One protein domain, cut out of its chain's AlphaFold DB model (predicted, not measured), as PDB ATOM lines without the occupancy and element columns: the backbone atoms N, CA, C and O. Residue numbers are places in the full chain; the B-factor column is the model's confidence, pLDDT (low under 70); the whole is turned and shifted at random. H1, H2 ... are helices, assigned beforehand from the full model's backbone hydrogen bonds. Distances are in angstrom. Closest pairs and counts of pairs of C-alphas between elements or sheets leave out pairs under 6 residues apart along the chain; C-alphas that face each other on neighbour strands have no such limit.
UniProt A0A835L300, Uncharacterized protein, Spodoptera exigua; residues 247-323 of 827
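This is residues 247 to 323 of the 827 residues of an uncharacterized protein of Spodoptera exigua (UniProt A0A835L300). One long helix, H1, makes the length of the model, and after its last residue, Phe 293, the backbone folds back through short H2 into H3, an open hook with a wide gap between H1 and H3. The printed part has 77 residues with three named helices, H1, H2 and H3 in order, and no named strand: all helix. It is extended, with a radius of gyration of the C-alphas of 20.7 A and spans of 68 by 26 by 14 A.

H1, residues 247 to 293, begins at C-alpha (-17.279, 34.884, 38.226) and is 68.2 A long. H2 is residues 297 to 305, 12.3 A. H3, residues 308 to 321, is 19.8 A long and ends at C-alpha (-21.263, 20.829, 6.888).

H1 and H2 are close but not clearly touching; their closest C-alphas, Gln 290 and Ile 300, are 7.7 A apart. They run opposite ways at a steep tilt of 44 degrees. H2 and H3 are close but not clearly touching, closest at the C-alphas of Asn 305 and Gln 311, 7.7 A. H1 and H3 are apart. In H1, H2 and H3 every O i to N i+4 pair is within hydrogen-bond range.

The C-alphas of Leu 247 and Ser 294, 68.6 A apart, are the farthest. The printed part has no cut, and both links are tight. Residues 289 to 290 and 294 to 323 have pLDDT under 70.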
ATOM      1  N   LEU A 247     -18.243  35.182  39.294       79.12
ATOM      2  CA  LEU A 247     -17.279  34.884  38.226       79.12
ATOM      3  C   LEU A 247     -16.622  33.505  38.406       79.12
ATOM      4  O   LEU A 247     -16.591  32.731  37.450       79.12
ATOM      5  N   GLN A 248     -16.208  33.142  39.627       79.06
ATOM      6  CA  GLN A 248     -15.655  31.815  39.942       79.06
ATOM      7  C   GLN A 248     -16.623  30.687  39.530       79.06
ATOM      8  O   GLN A 248     -16.235  29.741  38.843       79.06
ATOM      9  N   LYS A 249     -17.919  30.823  39.867       76.50
ATOM     10  CA  LYS A 249     -18.963  29.864  39.460       76.50
ATOM     11  C   LYS A 249     -19.164  29.809  37.938       76.50
ATOM     12  O   LYS A 249     -19.509  28.749  37.418       76.50
ATOM     13  N   ILE A 250     -18.949  30.902  37.202       84.00
ATOM     14  CA  ILE A 250     -19.005  30.897  35.729       84.00
ATOM     15  C   ILE A 250     -17.805  30.138  35.142       84.00
ATOM     16  O   ILE A 250     -18.007  29.308  34.254       84.00
ATOM     17  N   ILE A 251     -16.594  30.357  35.665       87.31
ATOM     18  CA  ILE A 251     -15.361  29.684  35.218       87.31
ATOM     19  C   ILE A 251     -15.493  28.160  35.368       87.31
ATOM     20  O   ILE A 251     -15.432  27.449  34.365       87.31
ATOM     21  N   VAL A 252     -15.825  27.663  36.565       86.19
ATOM     22  CA  VAL A 252     -15.994  26.218  36.832       86.19
ATOM     23  C   VAL A 252     -17.066  25.580  35.928       86.19
ATOM     24  O   VAL A 252     -16.909  24.457  35.434       86.19
ATOM     25  N   ASN A 253     -18.153  26.302  35.630       81.38
ATOM     26  CA  ASN A 253     -19.174  25.830  34.690       81.38
ATOM     27  C   ASN A 253     -18.661  25.756  33.238       81.38
ATOM     28  O   ASN A 253     -18.986  24.800  32.522       81.38
ATOM     29  N   LYS A 254     -17.839  26.718  32.795       86.56
ATOM     30  CA  LYS A 254     -17.199  26.705  31.466       86.56
ATOM     31  C   LYS A 254     -16.155  25.588  31.360       86.56
ATOM     32  O   LYS A 254     -16.161  24.861  30.370       86.56
ATOM     33  N   GLU A 255     -15.344  25.361  32.389       87.12
ATOM     34  CA  GLU A 255     -14.394  24.238  32.461       87.12
ATOM     35  C   GLU A 255     -15.101  22.878  32.386       87.12
ATOM     36  O   GLU A 255     -14.696  21.994  31.626       87.12
ATOM     37  N   CYS A 256     -16.217  22.718  33.105       82.62
ATOM     38  CA  CYS A 256     -17.061  21.525  33.028       82.62
ATOM     39  C   CYS A 256     -17.614  21.302  31.604       82.62
ATOM     40  O   CYS A 256     -17.656  20.164  31.120       82.62
ATOM     41  N   LEU A 257     -17.990  22.376  30.900       87.50
ATOM     42  CA  LEU A 257     -18.414  22.321  29.497       87.50
ATOM     43  C   LEU A 257     -17.260  21.908  28.566       87.50
ATOM     44  O   LEU A 257     -17.429  20.987  27.764       87.50
ATOM     45  N   ILE A 258     -16.075  22.506  28.726       89.00
ATOM     46  CA  ILE A 258     -14.859  22.175  27.966       89.00
ATOM     47  C   ILE A 258     -14.463  20.708  28.196       89.00
ATOM     48  O   ILE A 258     -14.154  19.988  27.245       89.00
ATOM     49  N   LYS A 259     -14.548  20.204  29.435       88.69
ATOM     50  CA  LYS A 259     -14.283  18.793  29.776       88.69
ATOM     51  C   LYS A 259     -15.260  17.847  29.059       88.69
ATOM     52  O   LYS A 259     -14.828  16.837  28.499       88.69
ATOM     53  N   LYS A 260     -16.551  18.201  28.980       86.44
ATOM     54  CA  LYS A 260     -17.567  17.466  28.193       86.44
ATOM     55  C   LYS A 260     -17.283  17.517  26.682       86.44
ATOM     56  O   LYS A 260     -17.373  16.485  26.016       86.44
ATOM     57  N   GLN A 261     -16.886  18.671  26.144       88.25
ATOM     58  CA  GLN A 261     -16.521  18.833  24.729       88.25
ATOM     59  C   GLN A 261     -15.270  18.017  24.360       88.25
ATOM     60  O   GLN A 261     -15.319  17.235  23.410       88.25
ATOM     61  N   ARG A 262     -14.194  18.084  25.158       88.31
ATOM     62  CA  ARG A 262     -12.969  17.270  24.989       88.31
ATOM     63  C   ARG A 262     -13.251  15.757  25.031       88.31
ATOM     64  O   ARG A 262     -12.578  14.987  24.348       88.31
ATOM     65  N   LEU A 263     -14.256  15.310  25.791       87.38
ATOM     66  CA  LEU A 263     -14.722  13.915  25.771       87.38
ATOM     67  C   LEU A 263     -15.523  13.571  24.502       87.38
ATOM     68  O   LEU A 263     -15.348  12.479  23.961       87.38
ATOM     69  N   LYS A 264     -16.357  14.486  23.986       88.62
ATOM     70  CA  LYS A 264     -17.063  14.301  22.701       88.62
ATOM     71  C   LYS A 264     -16.077  14.216  21.529       88.62
ATOM     72  O   LYS A 264     -16.207  13.309  20.711       88.62
ATOM     73  N   ILE A 265     -15.061  15.082  21.499       88.31
ATOM     74  CA  ILE A 265     -13.981  15.069  20.497       88.31
ATOM     75  C   ILE A 265     -13.258  13.714  20.501       88.31
ATOM     76  O   ILE A 265     -13.198  13.063  19.460       88.31
ATOM     77  N   ARG A 266     -12.814  13.223  21.670       86.69
ATOM     78  CA  ARG A 266     -12.155  11.905  21.776       86.69
ATOM     79  C   ARG A 266     -13.035  10.741  21.299       86.69
ATOM     80  O   ARG A 266     -12.526   9.827  20.655       86.69
ATOM     81  N   ARG A 267     -14.353  10.775  21.547       87.38
ATOM     82  CA  ARG A 267     -15.297   9.764  21.018       87.38
ATOM     83  C   ARG A 267     -15.391   9.801  19.490       87.38
ATOM     84  O   ARG A 267     -15.313   8.747  18.869       87.38
ATOM     85  N   ILE A 268     -15.506  10.990  18.897       88.31
ATOM     86  CA  ILE A 268     -15.579  11.166  17.435       88.31
ATOM     87  C   ILE A 268     -14.258  10.743  16.777       88.31
ATOM     88  O   ILE A 268     -14.267   9.986  15.812       88.31
ATOM     89  N   GLN A 269     -13.109  11.123  17.341       86.12
ATOM     90  CA  GLN A 269     -11.795  10.671  16.867       86.12
ATOM     91  C   GLN A 269     -11.655   9.139  16.928       86.12
ATOM     92  O   GLN A 269     -11.146   8.530  15.987       86.12
ATOM     93  N   ALA A 270     -12.151   8.490  17.988       85.38
ATOM     94  CA  ALA A 270     -12.176   7.030  18.083       85.38
ATOM     95  C   ALA A 270     -13.122   6.378  17.053       85.38
ATOM     96  O   ALA A 270     -12.786   5.330  16.496       85.38
ATOM     97  N   GLN A 271     -14.270   6.996  16.751       85.06
ATOM     98  CA  GLN A 271     -15.158   6.557  15.667       85.06
ATOM     99  C   GLN A 271     -14.477   6.700  14.298       85.06
ATOM    100  O   GLN A 271     -14.450   5.729  13.547       85.06
ATOM    101  N   ASN A 272     -13.828   7.831  14.012       81.69
ATOM    102  CA  ASN A 272     -13.101   8.050  12.758       81.69
ATOM    103  C   ASN A 272     -11.933   7.061  12.591       81.69
ATOM    104  O   ASN A 272     -11.762   6.508  11.509       81.69
ATOM    105  N   ARG A 273     -11.182   6.745  13.660       84.94
ATOM    106  CA  ARG A 273     -10.151   5.683  13.636       84.94
ATOM    107  C   ARG A 273     -10.745   4.305  13.302       84.94
ATOM    108  O   ARG A 273     -10.158   3.567  12.514       84.94
ATOM    109  N   ARG A 274     -11.915   3.958  13.857       82.50
ATOM    110  CA  ARG A 274     -12.628   2.698  13.549       82.50
ATOM    111  C   ARG A 274     -13.156   2.667  12.111       82.50
ATOM    112  O   ARG A 274     -13.045   1.632  11.460       82.50
ATOM    113  N   LEU A 275     -13.697   3.779  11.616       83.81
ATOM    114  CA  LEU A 275     -14.181   3.904  10.239       83.81
ATOM    115  C   LEU A 275     -13.028   3.833   9.231       83.81
ATOM    116  O   LEU A 275     -13.136   3.069   8.280       83.81
ATOM    117  N   LYS A 276     -11.894   4.504   9.480       81.69
ATOM    118  CA  LYS A 276     -10.703   4.392   8.620       81.69
ATOM    119  C   LYS A 276     -10.175   2.950   8.572       81.69
ATOM    120  O   LYS A 276      -9.940   2.440   7.488       81.69
ATOM    121  N   LYS A 277     -10.123   2.229   9.705       86.06
ATOM    122  CA  LYS A 277      -9.788   0.787   9.702       86.06
ATOM    123  C   LYS A 277     -10.786  -0.084   8.914       86.06
ATOM    124  O   LYS A 277     -10.367  -1.095   8.362       86.06
ATOM    125  N   LYS A 278     -12.075   0.277   8.841       81.19
ATOM    126  CA  LYS A 278     -13.047  -0.408   7.963       81.19
ATOM    127  C   LYS A 278     -12.855  -0.053   6.487       81.19
ATOM    128  O   LYS A 278     -12.943  -0.943   5.655       81.19
ATOM    129  N   PHE A 279     -12.589   1.217   6.184       79.50
ATOM    130  CA  PHE A 279     -12.339   1.691   4.823       79.50
ATOM    131  C   PHE A 279     -11.105   1.014   4.221       79.50
ATOM    132  O   PHE A 279     -11.213   0.444   3.143       79.50
ATOM    133  N   ASN A 280      -9.988   0.969   4.960       79.56
ATOM    134  CA  ASN A 280      -8.802   0.212   4.562       79.56
ATOM    135  C   ASN A 280      -9.164  -1.250   4.249       79.56
ATOM    136  O   ASN A 280      -8.963  -1.667   3.122       79.56
ATOM    137  N   LYS A 281      -9.845  -1.972   5.155       84.12
ATOM    138  CA  LYS A 281     -10.277  -3.362   4.893       84.12
ATOM    139  C   LYS A 281     -11.181  -3.542   3.668       84.12
ATOM    140  O   LYS A 281     -11.157  -4.603   3.057       84.12
ATOM    141  N   MET A 282     -12.000  -2.548   3.318       75.69
ATOM    142  CA  MET A 282     -12.777  -2.582   2.073       75.69
ATOM    143  C   MET A 282     -11.893  -2.334   0.847       75.69
ATOM    144  O   MET A 282     -12.105  -2.976  -0.174       75.69
ATOM    145  N   GLN A 283     -10.903  -1.445   0.952       78.62
ATOM    146  CA  GLN A 283      -9.922  -1.211  -0.106       78.62
ATOM    147  C   GLN A 283      -9.011  -2.430  -0.309       78.62
ATOM    148  O   GLN A 283      -8.759  -2.788  -1.450       78.62
ATOM    149  N   ASP A 284      -8.598  -3.110   0.763       80.00
ATOM    150  CA  ASP A 284      -7.812  -4.349   0.713       80.00
ATOM    151  C   ASP A 284      -8.568  -5.433  -0.089       80.00
ATOM    152  O   ASP A 284      -8.034  -5.987  -1.045       80.00
ATOM    153  N   VAL A 285      -9.856  -5.650   0.216       76.62
ATOM    154  CA  VAL A 285     -10.733  -6.573  -0.538       76.62
ATOM    155  C   VAL A 285     -10.929  -6.133  -1.995       76.62
ATOM    156  O   VAL A 285     -10.986  -6.976  -2.885       76.62
ATOM    157  N   LEU A 286     -11.022  -4.827  -2.264       70.56
ATOM    158  CA  LEU A 286     -11.163  -4.298  -3.624       70.56
ATOM    159  C   LEU A 286      -9.875  -4.514  -4.440       70.56
ATOM    160  O   LEU A 286      -9.949  -4.916  -5.599       70.56
ATOM    161  N   ASN A 287      -8.706  -4.352  -3.816       75.81
ATOM    162  CA  ASN A 287      -7.399  -4.634  -4.413       75.81
ATOM    163  C   ASN A 287      -7.208  -6.141  -4.688       75.81
ATOM    164  O   ASN A 287      -6.663  -6.514  -5.726       75.81
ATOM    165  N   ASP A 288      -7.677  -7.018  -3.793       76.75
ATOM    166  CA  ASP A 288      -7.662  -8.474  -4.008       76.75
ATOM    167  C   ASP A 288      -8.588  -8.900  -5.158       76.75
ATOM    168  O   ASP A 288      -8.254  -9.813  -5.915       76.75
ATOM    169  N   LEU A 289      -9.737  -8.235  -5.326       67.12
ATOM    170  CA  LEU A 289     -10.626  -8.449  -6.472       67.12
ATOM    171  C   LEU A 289      -9.989  -7.946  -7.778       67.12
ATOM    172  O   LEU A 289      -9.983  -8.687  -8.757       67.12
ATOM    173  N   GLN A 290      -9.377  -6.755  -7.782       68.19
ATOM    174  CA  GLN A 290      -8.602  -6.239  -8.922       68.19
ATOM    175  C   GLN A 290      -7.523  -7.241  -9.364       68.19
ATOM    176  O   GLN A 290      -7.458  -7.591 -10.540       68.19
ATOM    177  N   LYS A 291      -6.734  -7.772  -8.419       75.75
ATOM    178  CA  LYS A 291      -5.684  -8.768  -8.700       75.75
ATOM    179  C   LYS A 291      -6.210 -10.114  -9.205       75.75
ATOM    180  O   LYS A 291      -5.503 -10.782  -9.949       75.75
ATOM    181  N   LYS A 292      -7.408 -10.540  -8.790       76.19
ATOM    182  CA  LYS A 292      -7.995 -11.832  -9.198       76.19
ATOM    183  C   LYS A 292      -8.713 -11.801 -10.545       76.19
ATOM    184  O   LYS A 292      -8.912 -12.865 -11.123       76.19
ATOM    185  N   PHE A 293      -9.112 -10.623 -11.020       70.44
ATOM    186  CA  PHE A 293      -9.920 -10.467 -12.235       70.44
ATOM    187  C   PHE A 293      -9.281  -9.563 -13.307       70.44
ATOM    188  O   PHE A 293      -9.920  -9.304 -14.319       70.44
ATOM    189  N   SER A 294      -8.039  -9.103 -13.108       63.44
ATOM    190  CA  SER A 294      -7.259  -8.296 -14.072       63.44
ATOM    191  C   SER A 294      -8.000  -7.062 -14.618       63.44
ATOM    192  O   SER A 294      -7.855  -6.696 -15.784       63.44
ATOM    193  N   LEU A 295      -8.810  -6.435 -13.760       61.59
ATOM    194  CA  LEU A 295      -9.667  -5.298 -14.108       61.59
ATOM    195  C   LEU A 295      -8.839  -4.042 -14.403       61.59
ATOM    196  O   LEU A 295      -7.887  -3.747 -13.672       61.59
ATOM    197  N   GLN A 296      -9.243  -3.287 -15.428       63.62
ATOM    198  CA  GLN A 296      -8.651  -1.983 -15.739       63.62
ATOM    199  C   GLN A 296      -9.113  -0.925 -14.715       63.62
ATOM    200  O   GLN A 296     -10.117  -1.107 -14.012       63.62
ATOM    201  N   ASP A 297      -8.393   0.194 -14.606       59.41
ATOM    202  CA  ASP A 297      -8.717   1.235 -13.618       59.41
ATOM    203  C   ASP A 297     -10.067   1.930 -13.910       59.41
ATOM    204  O   ASP A 297     -10.747   2.398 -12.986       59.41
ATOM    205  N   GLU A 298     -10.523   1.907 -15.164       62.03
ATOM    206  CA  GLU A 298     -11.850   2.335 -15.615       62.03
ATOM    207  C   GLU A 298     -12.973   1.502 -14.971       62.03
ATOM    208  O   GLU A 298     -13.890   2.064 -14.363       62.03
ATOM    209  N   ASP A 299     -12.884   0.168 -15.026       60.88
ATOM    210  CA  ASP A 299     -13.868  -0.746 -14.421       60.88
ATOM    211  C   ASP A 299     -13.943  -0.545 -12.904       60.88
ATOM    212  O   ASP A 299     -15.009  -0.565 -12.280       60.88
ATOM    213  N   ILE A 300     -12.788  -0.285 -12.297       57.19
ATOM    214  CA  ILE A 300     -12.646  -0.007 -10.872       57.19
ATOM    215  C   ILE A 300     -13.251   1.354 -10.509       57.19
ATOM    216  O   ILE A 300     -13.839   1.495  -9.431       57.19
ATOM    217  N   SER A 301     -13.160   2.348 -11.395       61.56
ATOM    218  CA  SER A 301     -13.884   3.615 -11.263       61.56
ATOM    219  C   SER A 301     -15.398   3.388 -11.298       61.56
ATOM    220  O   SER A 301     -16.108   3.897 -10.425       61.56
ATOM    221  N   VAL A 302     -15.906   2.556 -12.215       63.50
ATOM    222  CA  VAL A 302     -17.332   2.181 -12.251       63.50
ATOM    223  C   VAL A 302     -17.742   1.489 -10.947       63.50
ATOM    224  O   VAL A 302     -18.673   1.950 -10.285       63.50
ATOM    225  N   LEU A 303     -17.010   0.460 -10.504       55.78
ATOM    226  CA  LEU A 303     -17.285  -0.278  -9.261       55.78
ATOM    227  C   LEU A 303     -17.288   0.623  -8.012       55.78
ATOM    228  O   LEU A 303     -18.157   0.470  -7.149       55.78
ATOM    229  N   LYS A 304     -16.371   1.597  -7.924       58.25
ATOM    230  CA  LYS A 304     -16.339   2.603  -6.844       58.25
ATOM    231  C   LYS A 304     -17.546   3.557  -6.892       58.25
ATOM    232  O   LYS A 304     -18.004   3.998  -5.837       58.25
ATOM    233  N   ASN A 305     -18.083   3.848  -8.080       61.31
ATOM    234  CA  ASN A 305     -19.205   4.775  -8.292       61.31
ATOM    235  C   ASN A 305     -20.602   4.111  -8.327       61.31
ATOM    236  O   ASN A 305     -21.605   4.821  -8.250       61.31
ATOM    237  N   LEU A 306     -20.711   2.772  -8.358       57.62
ATOM    238  CA  LEU A 306     -22.001   2.049  -8.423       57.62
ATOM    239  C   LEU A 306     -23.013   2.426  -7.322       57.62
ATOM    240  O   LEU A 306     -24.216   2.231  -7.498       57.62
ATOM    241  N   ASN A 307     -22.571   2.977  -6.185       60.12
ATOM    242  CA  ASN A 307     -23.466   3.408  -5.111       60.12
ATOM    243  C   ASN A 307     -23.785   4.913  -5.154       60.12
ATOM    244  O   ASN A 307     -23.579   5.646  -4.182       60.12
ATOM    245  N   VAL A 308     -24.372   5.346  -6.274       58.34
ATOM    246  CA  VAL A 308     -24.874   6.712  -6.532       58.34
ATOM    247  C   VAL A 308     -25.681   7.277  -5.349       58.34
ATOM    248  O   VAL A 308     -25.549   8.447  -5.003       58.34
ATOM    249  N   LYS A 309     -26.464   6.441  -4.649       52.72
ATOM    250  CA  LYS A 309     -27.243   6.839  -3.456       52.72
ATOM    251  C   LYS A 309     -26.373   7.216  -2.250       52.72
ATOM    252  O   LYS A 309     -26.748   8.115  -1.497       52.72
ATOM    253  N   ILE A 310     -25.229   6.558  -2.045       58.88
ATOM    254  CA  ILE A 310     -24.256   6.948  -1.010       58.88
ATOM    255  C   ILE A 310     -23.508   8.214  -1.431       58.88
ATOM    256  O   ILE A 310     -23.277   9.077  -0.585       58.88
ATOM    257  N   GLN A 311     -23.173   8.362  -2.713       56.16
ATOM    258  CA  GLN A 311     -22.507   9.558  -3.240       56.16
ATOM    259  C   GLN A 311     -23.409  10.798  -3.088       56.16
ATOM    260  O   GLN A 311     -22.998  11.798  -2.502       56.16
ATOM    261  N   GLU A 312     -24.690  10.683  -3.455       55.59
ATOM    262  CA  GLU A 312     -25.720  11.707  -3.236       55.59
ATOM    263  C   GLU A 312     -25.902  12.042  -1.741       55.59
ATOM    264  O   GLU A 312     -25.914  13.215  -1.361       55.59
ATOM    265  N   LEU A 313     -25.999  11.033  -0.862       54.28
ATOM    266  CA  LEU A 313     -26.063  11.243   0.594       54.28
ATOM    267  C   LEU A 313     -24.816  11.951   1.139       54.28
ATOM    268  O   LEU A 313     -24.941  12.835   1.987       54.28
ATOM    269  N   THR A 314     -23.634  11.589   0.646       50.66
ATOM    270  CA  THR A 314     -22.356  12.170   1.075       50.66
ATOM    271  C   THR A 314     -22.263  13.629   0.640       50.66
ATOM    272  O   THR A 314     -21.985  14.486   1.475       50.66
ATOM    273  N   ASN A 315     -22.618  13.949  -0.607       60.34
ATOM    274  CA  ASN A 315     -22.643  15.325  -1.111       60.34
ATOM    275  C   ASN A 315     -23.664  16.188  -0.342       60.34
ATOM    276  O   ASN A 315     -23.342  17.295   0.097       60.34
ATOM    277  N   ARG A 316     -24.858  15.645  -0.056       54.91
ATOM    278  CA  ARG A 316     -25.871  16.286   0.810       54.91
ATOM    279  C   ARG A 316     -25.379  16.518   2.244       54.91
ATOM    280  O   ARG A 316     -25.790  17.492   2.875       54.91
ATOM    281  N   MET A 317     -24.525  15.644   2.778       54.00
ATOM    282  CA  MET A 317     -23.900  15.818   4.096       54.00
ATOM    283  C   MET A 317     -22.760  16.845   4.070       54.00
ATOM    284  O   MET A 317     -22.661  17.640   5.003       54.00
ATOM    285  N   ILE A 318     -21.953  16.872   3.003       56.19
ATOM    286  CA  ILE A 318     -20.871  17.847   2.807       56.19
ATOM    287  C   ILE A 318     -21.448  19.263   2.724       56.19
ATOM    288  O   ILE A 318     -21.050  20.100   3.534       56.19
ATOM    289  N   ALA A 319     -22.453  19.506   1.874       54.91
ATOM    290  CA  ALA A 319     -23.129  20.806   1.770       54.91
ATOM    291  C   ALA A 319     -23.661  21.298   3.132       54.91
ATOM    292  O   ALA A 319     -23.398  22.424   3.554       54.91
ATOM    293  N   LYS A 320     -24.302  20.403   3.901       52.22
ATOM    294  CA  LYS A 320     -24.764  20.694   5.270       52.22
ATOM    295  C   LYS A 320     -23.648  21.034   6.261       52.22
ATOM    296  O   LYS A 320     -23.935  21.650   7.285       52.22
ATOM    297  N   SER A 321     -22.415  20.600   6.007       47.28
ATOM    298  CA  SER A 321     -21.263  20.829   6.888       47.28
ATOM    299  C   SER A 321     -20.457  22.083   6.538       47.28
ATOM    300  O   SER A 321     -19.844  22.663   7.430       47.28
ATOM    301  N   THR A 322     -20.501  22.543   5.284       47.81
ATOM    302  CA  THR A 322     -19.778  23.733   4.798       47.81
ATOM    303  C   THR A 322     -20.553  25.044   4.978       47.81
ATOM    304  O   THR A 322     -20.125  26.084   4.490       47.81
ATOM    305  N   GLY A 323     -21.709  25.018   5.652       43.12
ATOM    306  CA  GLY A 323     -22.609  26.174   5.760       43.12
ATOM    307  C   GLY A 323     -23.467  26.411   4.510       43.12
ATOM    308  O   GLY A 323     -24.323  27.294   4.519       43.12
TER     309      GLY A 323